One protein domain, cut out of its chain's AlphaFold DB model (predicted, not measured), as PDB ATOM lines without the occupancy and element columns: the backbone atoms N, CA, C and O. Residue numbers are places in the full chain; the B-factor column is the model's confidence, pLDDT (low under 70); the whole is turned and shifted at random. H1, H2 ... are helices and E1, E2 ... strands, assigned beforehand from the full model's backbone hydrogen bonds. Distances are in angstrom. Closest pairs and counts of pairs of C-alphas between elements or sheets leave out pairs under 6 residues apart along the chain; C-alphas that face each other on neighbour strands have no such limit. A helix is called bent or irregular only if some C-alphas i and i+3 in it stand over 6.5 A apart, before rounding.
ATOM      1  N   SER A 110      35.578  39.595  -0.443       95.12
ATOM      2  CA  SER A 110      35.776  40.919   0.147       95.12
ATOM      3  C   SER A 110      35.117  40.984   1.528       95.12
ATOM      4  O   SER A 110      33.981  40.544   1.716       95.12
ATOM      5  N   LEU A 111      35.844  41.528   2.499       97.00
ATOM      6  CA  LEU A 111      35.378  41.823   3.853       97.00
ATOM      7  C   LEU A 111      34.762  43.226   3.960       97.00
ATOM      8  O   LEU A 111      34.320  43.610   5.039       97.00
ATOM      9  N   GLY A 112      34.745  43.984   2.860       96.62
ATOM     10  CA  GLY A 112      34.439  45.411   2.865       96.62
ATOM     11  C   GLY A 112      35.640  46.260   3.284       96.62
ATOM     12  O   GLY A 112      36.792  45.828   3.182       96.62
ATOM     13  N   ASP A 113      35.355  47.468   3.764       96.75
ATOM     14  CA  ASP A 113      36.325  48.529   4.059       96.75
ATOM     15  C   ASP A 113      36.791  48.571   5.523       96.75
ATOM     16  O   ASP A 113      37.659  49.377   5.873       96.75
ATOM     17  N   LYS A 114      36.254  47.692   6.381       97.12
ATOM     18  CA  LYS A 114      36.639  47.553   7.791       97.12
ATOM     19  C   LYS A 114      36.600  46.087   8.233       97.12
ATOM     20  O   LYS A 114      35.548  45.458   8.182       97.12
ATOM     21  N   ALA A 115      37.721  45.546   8.717       97.81
ATOM     22  CA  ALA A 115      37.781  44.165   9.213       97.81
ATOM     23  C   ALA A 115      38.877  43.947  10.275       97.81
ATOM     24  O   ALA A 115      39.917  44.607  10.219       97.81
ATOM     25  N   PRO A 116      38.697  43.002  11.220       97.50
ATOM     26  CA  PRO A 116      39.783  42.557  12.091       97.50
ATOM     27  C   PRO A 116      40.904  41.888  11.283       97.50
ATOM     28  O   PRO A 116      40.641  41.182  10.308       97.50
ATOM     29  N   VAL A 117      42.157  42.033  11.723       96.25
ATOM     30  CA  VAL A 117      43.319  41.408  11.056       96.25
ATOM     31  C   VAL A 117      43.214  39.880  11.028       96.25
ATOM     32  O   VAL A 117      43.548  39.261  10.014       96.25
ATOM     33  N   ALA A 118      42.699  39.269  12.099       94.75
ATOM     34  CA  ALA A 118      42.439  37.832  12.170       94.75
ATOM     35  C   ALA A 118      41.474  37.315  11.087       94.75
ATOM     36  O   ALA A 118      41.518  36.134  10.748       94.75
ATOM     37  N   GLU A 119      40.604  38.167  10.535       96.12
ATOM     38  CA  GLU A 119      39.644  37.760   9.504       96.12
ATOM     39  C   GLU A 119      40.204  37.819   8.080       96.12
ATOM     40  O   GLU A 119      39.654  37.178   7.180       96.12
ATOM     41  N   ILE A 120      41.305  38.545   7.872       95.56
ATOM     42  CA  ILE A 120      42.011  38.627   6.591       95.56
ATOM     43  C   ILE A 120      42.875  37.373   6.458       95.56
ATOM     44  O   ILE A 120      44.067  37.395   6.749       95.56
ATOM     45  N   VAL A 121      42.260  36.254   6.082       91.44
ATOM     46  CA  VAL A 121      42.903  34.936   5.959       91.44
ATOM     47  C   VAL A 121      42.430  34.198   4.711       91.44
ATOM     48  O   VAL A 121      41.284  34.342   4.283       91.44
ATOM     49  N   GLY A 122      43.307  33.372   4.138       88.81
ATOM     50  CA  GLY A 122      42.991  32.574   2.952       88.81
ATOM     51  C   GLY A 122      42.570  33.447   1.768       88.81
ATOM     52  O   GLY A 122      43.337  34.285   1.303       88.81
ATOM     53  N   ASN A 123      41.341  33.252   1.290       91.50
ATOM     54  CA  ASN A 123      40.746  34.009   0.185       91.50
ATOM     55  C   ASN A 123      40.004  35.285   0.627       91.50
ATOM     56  O   ASN A 123      39.375  35.934  -0.211       91.50
ATOM     57  N   ARG A 124      40.033  35.635   1.919       94.81
ATOM     58  CA  ARG A 124      39.353  36.816   2.465       94.81
ATOM     59  C   ARG A 124      40.285  38.027   2.462       94.81
ATOM     60  O   ARG A 124      41.436  37.923   2.889       94.81
ATOM     61  N   PHE A 125      39.792  39.175   2.006       95.81
ATOM     62  CA  PHE A 125      40.591  40.396   1.867       95.81
ATOM     63  C   PHE A 125      39.798  41.654   2.226       95.81
ATOM     64  O   PHE A 125      38.583  41.692   2.079       95.81
ATOM     65  N   LEU A 126      40.493  42.687   2.697       96.81
ATOM     66  CA  LEU A 126      39.938  44.026   2.896       96.81
ATOM     67  C   LEU A 126      39.978  44.788   1.569       96.81
ATOM     68  O   LEU A 126      40.978  44.700   0.853       96.81
ATOM     69  N   GLU A 127      38.960  45.585   1.271       95.31
ATOM     70  CA  GLU A 127      38.870  46.387   0.048       95.31
ATOM     71  C   GLU A 127      38.321  47.782   0.354       95.31
ATOM     72  O   GLU A 127      37.383  47.923   1.125       95.31
ATOM     73  N   SER A 128      38.903  48.835  -0.222       94.12
ATOM     74  CA  SER A 128      38.326  50.180  -0.100       94.12
ATOM     75  C   SER A 128      37.028  50.315  -0.898       94.12
ATOM     76  O   SER A 128      36.897  49.710  -1.957       94.12
ATOM     77  N   ASP A 129      36.122  51.199  -0.470       90.81
ATOM     78  CA  ASP A 129      34.841  51.461  -1.155       90.81
ATOM     79  C   ASP A 129      34.975  51.780  -2.655       90.81
ATOM     80  O   ASP A 129      34.100  51.461  -3.459       90.81
ATOM     81  N   ASP A 130      36.081  52.417  -3.055       88.50
ATOM     82  CA  ASP A 130      36.377  52.754  -4.452       88.50
ATOM     83  C   ASP A 130      37.027  51.601  -5.251       88.50
ATOM     84  O   ASP A 130      37.370  51.779  -6.424       88.50
ATOM     85  N   GLY A 131      37.250  50.440  -4.625       88.88
ATOM     86  CA  GLY A 131      37.903  49.262  -5.199       88.88
ATOM     87  C   GLY A 131      39.358  49.497  -5.618       88.88
ATOM     88  O   GLY A 131      39.902  48.767  -6.459       88.88
ATOM     89  N   LYS A 132      39.997  50.572  -5.133       88.94
ATOM     90  CA  LYS A 132      41.371  50.933  -5.519       88.94
ATOM     91  C   LYS A 132      42.429  50.384  -4.587       88.94
ATOM     92  O   LYS A 132      43.581  50.342  -5.019       88.94
ATOM     93  N   ARG A 133      42.076  49.994  -3.364       91.81
ATOM     94  CA  ARG A 133      43.007  49.506  -2.343       91.81
ATOM     95  C   ARG A 133      42.538  48.172  -1.809       91.81
ATOM     96  O   ARG A 133      41.351  48.001  -1.557       91.81
ATOM     97  N   THR A 134      43.476  47.260  -1.606       93.81
ATOM     98  CA  THR A 134      43.196  45.958  -1.006       93.81
ATOM     99  C   THR A 134      44.244  45.597   0.035       93.81
ATOM    100  O   THR A 134      45.402  46.017  -0.061       93.81
ATOM    101  N   VAL A 135      43.838  44.795   1.019       95.31
ATOM    102  CA  VAL A 135      44.746  44.122   1.950       95.31
ATOM    103  C   VAL A 135      44.409  42.641   1.996       95.31
ATOM    104  O   VAL A 135      43.291  42.270   2.340       95.31
ATOM    105  N   ASN A 136      45.384  41.794   1.692       94.00
ATOM    106  CA  ASN A 136      45.281  40.340   1.815       94.00
ATOM    107  C   ASN A 136      46.494  39.780   2.559       94.00
ATOM    108  O   ASN A 136      47.502  40.469   2.708       94.00
ATOM    109  N   ARG A 137      46.420  38.528   3.016       91.44
ATOM    110  CA  ARG A 137      47.599  37.833   3.547       91.44
ATOM    111  C   ARG A 137      48.498  37.318   2.429       91.44
ATOM    112  O   ARG A 137      48.031  37.010   1.332       91.44
ATOM    113  N   THR A 138      49.789  37.223   2.721       86.12
ATOM    114  CA  THR A 138      50.745  36.469   1.908       86.12
ATOM    115  C   THR A 138      50.383  34.978   1.885       86.12
ATOM    116  O   THR A 138      49.692  34.508   2.790       86.12
ATOM    117  N   PRO A 139      50.856  34.201   0.892       76.19
ATOM    118  CA  PRO A 139      50.532  32.774   0.797       76.19
ATOM    119  C   PRO A 139      50.978  31.922   1.996       76.19
ATOM    120  O   PRO A 139      50.390  30.877   2.244       76.19
ATOM    121  N   ASP A 140      52.009  32.348   2.734       76.12
ATOM    122  CA  ASP A 140      52.434  31.710   3.989       76.12
ATOM    123  C   ASP A 140      51.574  32.116   5.199       76.12
ATOM    124  O   ASP A 140      51.679  31.509   6.256       76.12
ATOM    125  N   GLY A 141      50.682  33.098   5.038       80.00
ATOM    126  CA  GLY A 141      49.700  33.503   6.039       80.00
ATOM    127  C   GLY A 141      50.230  34.433   7.130       80.00
ATOM    128  O   GLY A 141      49.453  34.832   7.996       80.00
ATOM    129  N   ASP A 142      51.504  34.812   7.093       85.12
ATOM    130  CA  ASP A 142      52.143  35.513   8.209       85.12
ATOM    131  C   ASP A 142      52.201  37.036   8.024       85.12
ATOM    132  O   ASP A 142      52.241  37.778   9.005       85.12
ATOM    133  N   ALA A 143      52.198  37.527   6.784       90.31
ATOM    134  CA  ALA A 143      52.305  38.948   6.459       90.31
ATOM    135  C   ALA A 143      51.054  39.469   5.743       90.31
ATOM    136  O   ALA A 143      50.338  38.714   5.088       90.31
ATOM    137  N   LEU A 144      50.811  40.782   5.818       93.56
ATOM    138  CA  LEU A 144      49.799  41.451   4.997       93.56
ATOM    139  C   LEU A 144      50.442  42.100   3.773       93.56
ATOM    140  O   LEU A 144      51.549  42.631   3.838       93.56
ATOM    141  N   VAL A 145      49.717  42.119   2.663       92.19
ATOM    142  CA  VAL A 145      50.067  42.830   1.437       92.19
ATOM    143  C   VAL A 145      49.065  43.958   1.258       92.19
ATOM    144  O   VAL A 145      47.899  43.710   0.971       92.19
ATOM    145  N   HIS A 146      49.514  45.199   1.432       92.81
ATOM    146  CA  HIS A 146      48.731  46.384   1.104       92.81
ATOM    147  C   HIS A 146      49.002  46.765  -0.351       92.81
ATOM    148  O   HIS A 146      50.139  47.068  -0.718       92.81
ATOM    149  N   LYS A 147      47.955  46.762  -1.174       89.88
ATOM    150  CA  LYS A 147      48.025  47.060  -2.604       89.88
ATOM    151  C   LYS A 147      47.139  48.248  -2.958       89.88
ATOM    152  O   LYS A 147      46.041  48.371  -2.424       89.88
ATOM    153  N   TRP A 148      47.574  49.079  -3.906       89.88
ATOM    154  CA  TRP A 148      46.728  50.128  -4.479       89.88
ATOM    155  C   TRP A 148      46.963  50.367  -5.973       89.88
ATOM    156  O   TRP A 148      48.063  50.180  -6.496       89.88
ATOM    157  N   LYS A 149      45.897  50.785  -6.667       85.69
ATOM    158  CA  LYS A 149      45.889  51.134  -8.096       85.69
ATOM    159  C   LYS A 149      46.505  52.516  -8.323       85.69
ATOM    160  O   LYS A 149      46.048  53.495  -7.737       85.69
ATOM    161  N   LEU A 150      47.478  52.609  -9.232       77.44
ATOM    162  CA  LEU A 150      48.087  53.874  -9.677       77.44
ATOM    163  C   LEU A 150      47.414  54.460 -10.938       77.44
ATOM    164  O   LEU A 150      47.682  55.600 -11.304       77.44
ATOM    165  N   GLY A 151      46.517  53.702 -11.584       71.69
ATOM    166  CA  GLY A 151      45.887  54.040 -12.870       71.69
ATOM    167  C   GLY A 151      46.451  53.205 -14.027       71.69
ATOM    168  O   GLY A 151      47.486  52.565 -13.881       71.69
ATOM    169  N   MET A 152      45.744  53.158 -15.166       69.19
ATOM    170  CA  MET A 152      46.120  52.374 -16.367       69.19
ATOM    171  C   MET A 152      46.513  50.905 -16.090       69.19
ATOM    172  O   MET A 152      47.431  50.375 -16.705       69.19
ATOM    173  N   GLY A 153      45.836  50.248 -15.142       65.19
ATOM    174  CA  GLY A 153      46.113  48.849 -14.782       65.19
ATOM    175  C   GLY A 153      47.377  48.630 -13.942       65.19
ATOM    176  O   GLY A 153      47.631  47.504 -13.535       65.19
ATOM    177  N   ALA A 154      48.141  49.681 -13.625       73.88
ATOM    178  CA  ALA A 154      49.310  49.578 -12.764       73.88
ATOM    179  C   ALA A 154      48.922  49.546 -11.279       73.88
ATOM    180  O   ALA A 154      48.012  50.255 -10.826       73.88
ATOM    181  N   TYR A 155      49.676  48.765 -10.512       78.62
ATOM    182  CA  TYR A 155      49.516  48.631  -9.071       78.62
ATOM    183  C   TYR A 155      50.854  48.794  -8.350       78.62
ATOM    184  O   TYR A 155      51.901  48.410  -8.867       78.62
ATOM    185  N   THR A 156      50.797  49.285  -7.116       83.94
ATOM    186  CA  THR A 156      51.868  49.120  -6.129       83.94
ATOM    187  C   THR A 156      51.400  48.167  -5.040       83.94
ATOM    188  O   THR A 156      50.222  48.166  -4.690       83.94
ATOM    189  N   ALA A 157      52.326  47.370  -4.508       87.25
ATOM    190  CA  ALA A 157      52.116  46.541  -3.332       87.25
ATOM    191  C   ALA A 157      53.267  46.736  -2.336       87.25
ATOM    192  O   ALA A 157      54.430  46.807  -2.736       87.25
ATOM    193  N   ILE A 158      52.946  46.799  -1.044       88.94
ATOM    194  CA  ILE A 158      53.919  46.806   0.049       88.94
ATOM    195  C   ILE A 158      53.526  45.748   1.078       88.94
ATOM    196  O   ILE A 158      52.359  45.610   1.440       88.94
ATOM    197  N   VAL A 159      54.527  45.020   1.569       89.75
ATOM    198  CA  VAL A 159      54.357  43.967   2.573       89.75
ATOM    199  C   VAL A 159      54.508  44.539   3.984       89.75
ATOM    200  O   VAL A 159      55.560  45.080   4.337       89.75
ATOM    201  N   VAL A 160      53.478  44.370   4.811       90.31
ATOM    202  CA  VAL A 160      53.543  44.533   6.267       90.31
ATOM    203  C   VAL A 160      54.145  43.258   6.845       90.31
ATOM    204  O   VAL A 160      53.540  42.190   6.790       90.31
ATOM    205  N   GLN A 161      55.360  43.367   7.381       89.06
ATOM    206  CA  GLN A 161      56.120  42.218   7.880       89.06
ATOM    207  C   GLN A 161      55.363  41.440   8.974       89.06
ATOM    208  O   GLN A 161      54.578  42.047   9.710       89.06
ATOM    209  N   PRO A 162      55.626  40.130   9.147       89.88
ATOM    210  CA  PRO A 162      54.890  39.292  10.095       89.88
ATOM    211  C   PRO A 162      54.850  39.807  11.530       89.88
ATOM    212  O   PRO A 162      53.808  39.793  12.176       89.88
ATOM    213  N   THR A 163      55.970  40.339  12.020       88.31
ATOM    214  CA  THR A 163      56.060  40.903  13.373       88.31
ATOM    215  C   THR A 163      55.118  42.086  13.575       88.31
ATOM    216  O   THR A 163      54.550  42.239  14.653       88.31
ATOM    217  N   HIS A 164      54.923  42.913  12.546       89.44
ATOM    218  CA  HIS A 164      53.962  44.011  12.589       89.44
ATOM    219  C   HIS A 164      52.535  43.502  12.418       89.44
ATOM    220  O   HIS A 164      51.664  43.932  13.159       89.44
ATOM    221  N   THR A 165      52.301  42.553  11.508       92.38
ATOM    222  CA  THR A 165      50.979  41.937  11.313       92.38
ATOM    223  C   THR A 165      50.452  41.327  12.613       92.38
ATOM    224  O   THR A 165      49.327  41.619  13.004       92.38
ATOM    225  N   ALA A 166      51.286  40.575  13.335       91.12
ATOM    226  CA  ALA A 166      50.932  40.003  14.632       91.12
ATOM    227  C   ALA A 166      50.623  41.073  15.694       91.12
ATOM    228  O   ALA A 166      49.761  40.866  16.537       91.12
ATOM    229  N   ALA A 167      51.302  42.223  15.656       90.94
ATOM    230  CA  ALA A 167      51.012  43.327  16.568       90.94
ATOM    231  C   ALA A 167      49.677  44.021  16.246       90.94
ATOM    232  O   ALA A 167      49.036  44.533  17.156       90.94
ATOM    233  N   LEU A 168      49.272  44.050  14.971       94.12
ATOM    234  CA  LEU A 168      47.995  44.623  14.533       94.12
ATOM    235  C   LEU A 168      46.800  43.710  14.838       94.12
ATOM    236  O   LEU A 168      45.666  44.183  14.853       94.12
ATOM    237  N   ASP A 169      47.040  42.422  15.083       94.50
ATOM    238  CA  ASP A 169      46.020  41.448  15.471       94.50
ATOM    239  C   ASP A 169      45.664  41.577  16.963       94.50
ATOM    240  O   ASP A 169      45.975  40.723  17.796       94.50
ATOM    241  N   ALA A 170      45.058  42.713  17.312       91.94
ATOM    242  CA  ALA A 170      44.629  43.031  18.667       91.94
ATOM    243  C   ALA A 170      43.097  42.902  18.799       91.94
ATOM    244  O   ALA A 170      42.361  43.369  17.929       91.94
ATOM    245  N   PRO A 171      42.571  42.310  19.887       94.50
ATOM    246  CA  PRO A 171      41.132  42.285  20.131       94.50
ATOM    247  C   PRO A 171      40.540  43.698  20.185       94.50
ATOM    248  O   PRO A 171      41.130  44.590  20.791       94.50
ATOM    249  N   GLY A 172      39.355  43.879  19.599       95.31
ATOM    250  CA  GLY A 172      38.671  45.176  19.591       95.31
ATOM    251  C   GLY A 172      39.308  46.206  18.658       95.31
ATOM    252  O   GLY A 172      39.098  47.397  18.856       95.31
ATOM    253  N   THR A 173      40.088  45.771  17.666       97.06
ATOM    254  CA  THR A 173      40.620  46.654  16.628       97.06
ATOM    255  C   THR A 173      40.294  46.154  15.224       97.06
ATOM    256  O   THR A 173      40.020  44.973  14.992       97.06
ATOM    257  N   TRP A 174      40.304  47.083  14.270       97.94
ATOM    258  CA  TRP A 174      39.983  46.830  12.871       97.94
ATOM    259  C   TRP A 174      40.935  47.588  11.961       97.94
ATOM    260  O   TRP A 174      41.224  48.763  12.192       97.94
ATOM    261  N   LEU A 175      41.368  46.940  10.883       97.88
ATOM    262  CA  LEU A 175      41.956  47.646   9.756       97.88
ATOM    263  C   LEU A 175      40.855  48.310   8.938       97.88
ATOM    264  O   LEU A 175      39.827  47.696   8.660       97.88
ATOM    265  N   THR A 176      41.087  49.557   8.542       97.44
ATOM    266  CA  THR A 176      40.202  50.330   7.666       97.44
ATOM    267  C   THR A 176      40.987  51.423   6.940       97.44
ATOM    268  O   THR A 176      42.199  51.569   7.123       97.44
ATOM    269  N   TRP A 177      40.303  52.205   6.111       95.50
ATOM    270  CA  TRP A 177      40.868  53.346   5.404       95.50
ATOM    271  C   TRP A 177      40.426  54.648   6.067       95.50
ATOM    272  O   TRP A 177      39.246  54.842   6.373       95.50
ATOM    273  N   ARG A 178      41.361  55.579   6.275       93.81
ATOM    274  CA  ARG A 178      41.042  56.936   6.750       93.81
ATOM    275  C   ARG A 178      41.749  57.982   5.908       93.81
ATOM    276  O   ARG A 178      42.902  57.805   5.520       93.81
ATOM    277  N   PHE A 179      41.047  59.074   5.621       90.62
ATOM    278  CA  PHE A 179      41.648  60.238   4.991       90.62
ATOM    279  C   PHE A 179      42.336  61.078   6.066       90.62
ATOM    280  O   PHE A 179      41.681  61.692   6.908       90.62
ATOM    281  N   LEU A 180      43.666  61.074   6.053       88.38
ATOM    282  CA  LEU A 180      44.490  61.777   7.029       88.38
ATOM    283  C   LEU A 180      45.225  62.927   6.343       88.38
ATOM    284  O   LEU A 180      45.741  62.773   5.234       88.38
ATOM    285  N   ARG A 181      45.297  64.084   7.010       83.94
ATOM    286  CA  ARG A 181      46.126  65.214   6.567       83.94
ATOM    287  C   ARG A 181      47.479  65.184   7.267       83.94
ATOM    288  O   ARG A 181      47.553  65.034   8.480       83.94
ATOM    289  N   HIS A 182      48.543  65.362   6.497       72.56
ATOM    290  CA  HIS A 182      49.906  65.504   6.994       72.56
ATOM    291  C   HIS A 182      50.653  66.528   6.136       72.56
ATOM    292  O   HIS A 182      50.559  66.485   4.913       72.56
ATOM    293  N   ASP A 183      51.354  67.470   6.767       73.06
ATOM    294  CA  ASP A 183      52.090  68.555   6.091       73.06
ATOM    295  C   ASP A 183      51.270  69.322   5.032       73.06
ATOM    296  O   ASP A 183      51.778  69.740   3.994       73.06
ATOM    297  N   GLY A 184      49.966  69.493   5.276       75.50
ATOM    298  CA  GLY A 184      49.057  70.183   4.355       75.50
ATOM    299  C   GLY A 184      48.578  69.350   3.158       75.50
ATOM    300  O   GLY A 184      47.793  69.858   2.360       75.50
ATOM    301  N   LEU A 185      48.976  68.079   3.046       77.56
ATOM    302  CA  LEU A 185      48.494  67.139   2.031       77.56
ATOM    303  C   LEU A 185      47.610  66.068   2.680       77.56
ATOM    304  O   LEU A 185      47.964  65.489   3.704       77.56
ATOM    305  N   GLY A 186      46.434  65.821   2.102       83.31
ATOM    306  CA  GLY A 186      45.498  64.798   2.570       83.31
ATOM    307  C   GLY A 186      45.543  63.556   1.693       83.31
ATOM    308  O   GLY A 186      45.425  63.680   0.477       83.31
ATOM    309  N   ASN A 187      45.688  62.379   2.299       88.50
ATOM    310  CA  ASN A 187      45.723  61.098   1.595       88.50
ATOM    311  C   ASN A 187      44.916  60.032   2.347       88.50
ATOM    312  O   ASN A 187      44.788  60.075   3.569       88.50
ATOM    313  N   TRP A 188      44.396  59.051   1.606       90.25
ATOM    314  CA  TRP A 188      43.819  57.837   2.185       90.25
ATOM    315  C   TRP A 188      44.927  56.891   2.642       90.25
ATOM    316  O   TRP A 188      45.739  56.460   1.821       90.25
ATOM    317  N   GLU A 189      44.918  56.548   3.924       92.31
ATOM    318  CA  GLU A 189      45.916  55.716   4.595       92.31
ATOM    319  C   GLU A 189      45.262  54.438   5.141       92.31
ATOM    320  O   GLU A 189      44.108  54.469   5.587       92.31
ATOM    321  N   LEU A 190      46.001  53.319   5.124       95.38
ATOM    322  CA  LEU A 190      45.620  52.118   5.877       95.38
ATOM    323  C   LEU A 190      45.853  52.405   7.356       95.38
ATOM    324  O   LEU A 190      46.971  52.754   7.745       95.38
ATOM    325  N   VAL A 191      44.830  52.215   8.175       95.75
ATOM    326  CA  VAL A 191      44.909  52.463   9.613       95.75
ATOM    327  C   VAL A 191      44.357  51.298  10.412       95.75
ATOM    328  O   VAL A 191      43.528  50.539   9.916       95.75
ATOM    329  N   LEU A 192      44.803  51.194  11.662       96.75
ATOM    330  CA  LEU A 192      44.149  50.396  12.690       96.75
ATOM    331  C   LEU A 192      43.324  51.341  13.562       96.75
ATOM    332  O   LEU A 192      43.876  52.312  14.086       96.75
ATOM    333  N   VAL A 193      42.037  51.049  13.722       96.38
ATOM    334  CA  VAL A 193      41.130  51.765  14.627       96.38
ATOM    335  C   VAL A 193      40.626  50.840  15.723       96.38
ATOM    336  O   VAL A 193      40.604  49.625  15.527       96.38
ATOM    337  N   ASP A 194      40.221  51.397  16.855       95.50
ATOM    338  CA  ASP A 194      39.568  50.650  17.931       95.50
ATOM    339  C   ASP A 194      38.032  50.762  17.891       95.50
ATOM    340  O   ASP A 194      37.433  51.080  16.856       95.50
ATOM    341  N   ASP A 195      37.384  50.415  19.002       94.56
ATOM    342  CA  ASP A 195      35.934  50.380  19.183       94.56
ATOM    343  C   ASP A 195      35.299  51.769  19.265       94.56
ATOM    344  O   ASP A 195      34.123  51.925  18.927       94.56
ATOM    345  N   GLU A 196      36.088  52.778  19.623       93.88
ATOM    346  CA  GLU A 196      35.709  54.192  19.608       93.88
ATOM    347  C   GLU A 196      36.004  54.856  18.248       93.88
ATOM    348  O   GLU A 196      35.751  56.045  18.062       93.88
ATOM    349  N   ASP A 197      36.476  54.070  17.270       92.12
ATOM    350  CA  ASP A 197      36.928  54.514  15.945       92.12
ATOM    351  C   ASP A 197      38.161  55.440  15.995       92.12
ATOM    352  O   ASP A 197      38.467  56.140  15.025       92.12
ATOM    353  N   GLU A 198      38.914  55.416  17.103       93.00
ATOM    354  CA  GLU A 198      40.156  56.170  17.246       93.00
ATOM    355  C   GLU A 198      41.296  55.486  16.486       93.00
ATOM    356  O   GLU A 198      41.518  54.279  16.597       93.00
ATOM    357  N   VAL A 199      42.084  56.266  15.741       93.69
ATOM    358  CA  VAL A 199      43.257  55.750  15.025       93.69
ATOM    359  C   VAL A 199      44.360  55.391  16.024       93.69
ATOM    360  O   VAL A 199      44.882  56.245  16.739       93.69
ATOM    361  N   ARG A 200      44.751  54.115  16.043       93.88
ATOM    362  CA  ARG A 200      45.826  53.574  16.891       93.88
ATOM    363  C   ARG A 200      47.125  53.342  16.127       93.88
ATOM    364  O   ARG A 200      48.206  53.392  16.711       93.88
ATOM    365  N   TRP A 201      47.041  53.108  14.822       94.44
ATOM    366  CA  TRP A 201      48.201  52.869  13.965       94.44
ATOM    367  C   TRP A 201      47.946  53.368  12.547       94.44
ATOM    368  O   TRP A 201      46.826  53.271  12.047       94.44
ATOM    369  N   VAL A 202      48.996  53.863  11.893       93.06
ATOM    370  CA  VAL A 202      48.973  54.299  10.493       93.06
ATOM    371  C   VAL A 202      50.074  53.579   9.724       93.06
ATOM    372  O   VAL A 202      51.237  53.542  10.147       93.06
ATOM    373  N   PHE A 203      49.724  53.020   8.570       90.25
ATOM    374  CA  PHE A 203      50.679  52.347   7.703       90.25
ATOM    375  C   PHE A 203      51.843  53.269   7.315       90.25
ATOM    376  O   PHE A 203      51.674  54.453   7.039       90.25
ATOM    377  N   GLY A 204      53.063  52.729   7.359       85.38
ATOM    378  CA  GLY A 204      54.294  53.487   7.115       85.38
ATOM    379  C   GLY A 204      54.747  54.399   8.265       85.38
ATOM    380  O   GLY A 204      55.892  54.840   8.241       85.38
ATOM    381  N   ARG A 205      53.908  54.643   9.284       86.88
ATOM    382  CA  ARG A 205      54.228  55.526  10.425       86.88
ATOM    383  C   ARG A 205      54.298  54.791  11.761       86.88
ATOM    384  O   ARG A 205      55.071  55.182  12.628       86.88
ATOM    385  N   GLY A 206      53.553  53.698  11.906       87.44
ATOM    386  CA  GLY A 206      53.509  52.925  13.142       87.44
ATOM    387  C   GLY A 206      52.375  53.359  14.069       87.44
ATOM    388  O   GLY A 206      51.379  53.931  13.626       87.44
ATOM    389  N   TYR A 207      52.516  53.026  15.353       84.44
ATOM    390  CA  TYR A 207      51.553  53.401  16.388       84.44
ATOM    391  C   TYR A 207      51.606  54.905  16.646       84.44
ATOM    392  O   TYR A 207      52.692  55.467  16.785       84.44
ATOM    393  N   VAL A 208      50.436  55.532  16.723       83.38
ATOM    394  CA  VAL A 208      50.287  56.978  16.929       83.38
ATOM    395  C   VAL A 208      49.579  57.251  18.250       83.38
ATOM    396  O   VAL A 208      48.775  56.440  18.716       83.38
TER     397      VAL A 208
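This is residues 110 to 208 of the 227 residues of the protein "YD repeat-containing protein" of Saccharopolyspora shandongensis (UniProt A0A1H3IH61). Two small antiparallel sheets are only partly face to face and make an open wedge: the twisted sheet of E1 to E4 is one wall, and the sheet of E5 to E7, with its long bent hairpin of E5 and E6, is the other. The short helix H1 lies at one end, where the chain passes from wall to wall, and the opening stretch, residues 110 to 123, runs from beside E1 to E5 and back. The printed part has 99 residues, with seven named strands and one named helix in the order E1 E2 E3 E4 H1 E5 E6 E7; the class is mostly strand. It is compact, with a radius of gyration of the C-alphas of 12.9 A and spans of 34 by 34 by 22 A.

Start at residue 110 and pass 14 residues with no named element to C-alpha 124 at (39.353, 36.816, 2.465), where E1 begins, residues 124 to 127. E2 follows, residues 133 to 137, 13.9 A long. E3, residues 144 to 151, covers 22.2 A, and E4, residues 154 to 160, covers 20.1 A. Find C-alpha 162 at (54.890, 39.292, 10.095); from there H1 runs to residue 168, 9.8 A. E5, residues 174 to 182, is 21.9 A long and bends by 61 degrees at residue 179; E6, residues 185 to 193, is 21.2 A long and bends by 69 degrees at residue 190. E7, residues 199 to 202, ends at C-alpha 202, (48.973, 54.299, 10.493).

Look first at E1 E2 E3 E4, a meander, each strand the antiparallel neighbour of the one before; it is twisted, with C-alphas up to 4.1 A off its best plane. Look for N 126 and O 135 at 2.9 A between E1 and E2, N 145 and O 136 at 2.8 A between E2 and E3, and N 158 and O 146 at 2.8 A between E3 and E4. E5 E6 E7 is a second meander, with N 176 and O 191 at 3.0 A and N 200 and O 192 at 2.8 A. Between the sheets, the closest C-alphas of E1 and E5 are those of Leu 126 and Thr 176, 7.9 A apart, and E2 and E6 are near each other. Residues 114 to 115 pair antiparallel with residues 175 to 176 of E5. H1 only grazes each sheet; its closest C-alphas to E3 are those of Thr 165 and Leu 144, 6.4 A apart. In H1 every O i to N i+4 pair is within hydrogen-bond range.

The two C-alphas farthest apart are those of Asp 140 and Gly 184, at 38.6 A. The printed part has no cut and no long link. The mean pLDDT of the printed part is 89.8, and residues 152 to 153 are under 70.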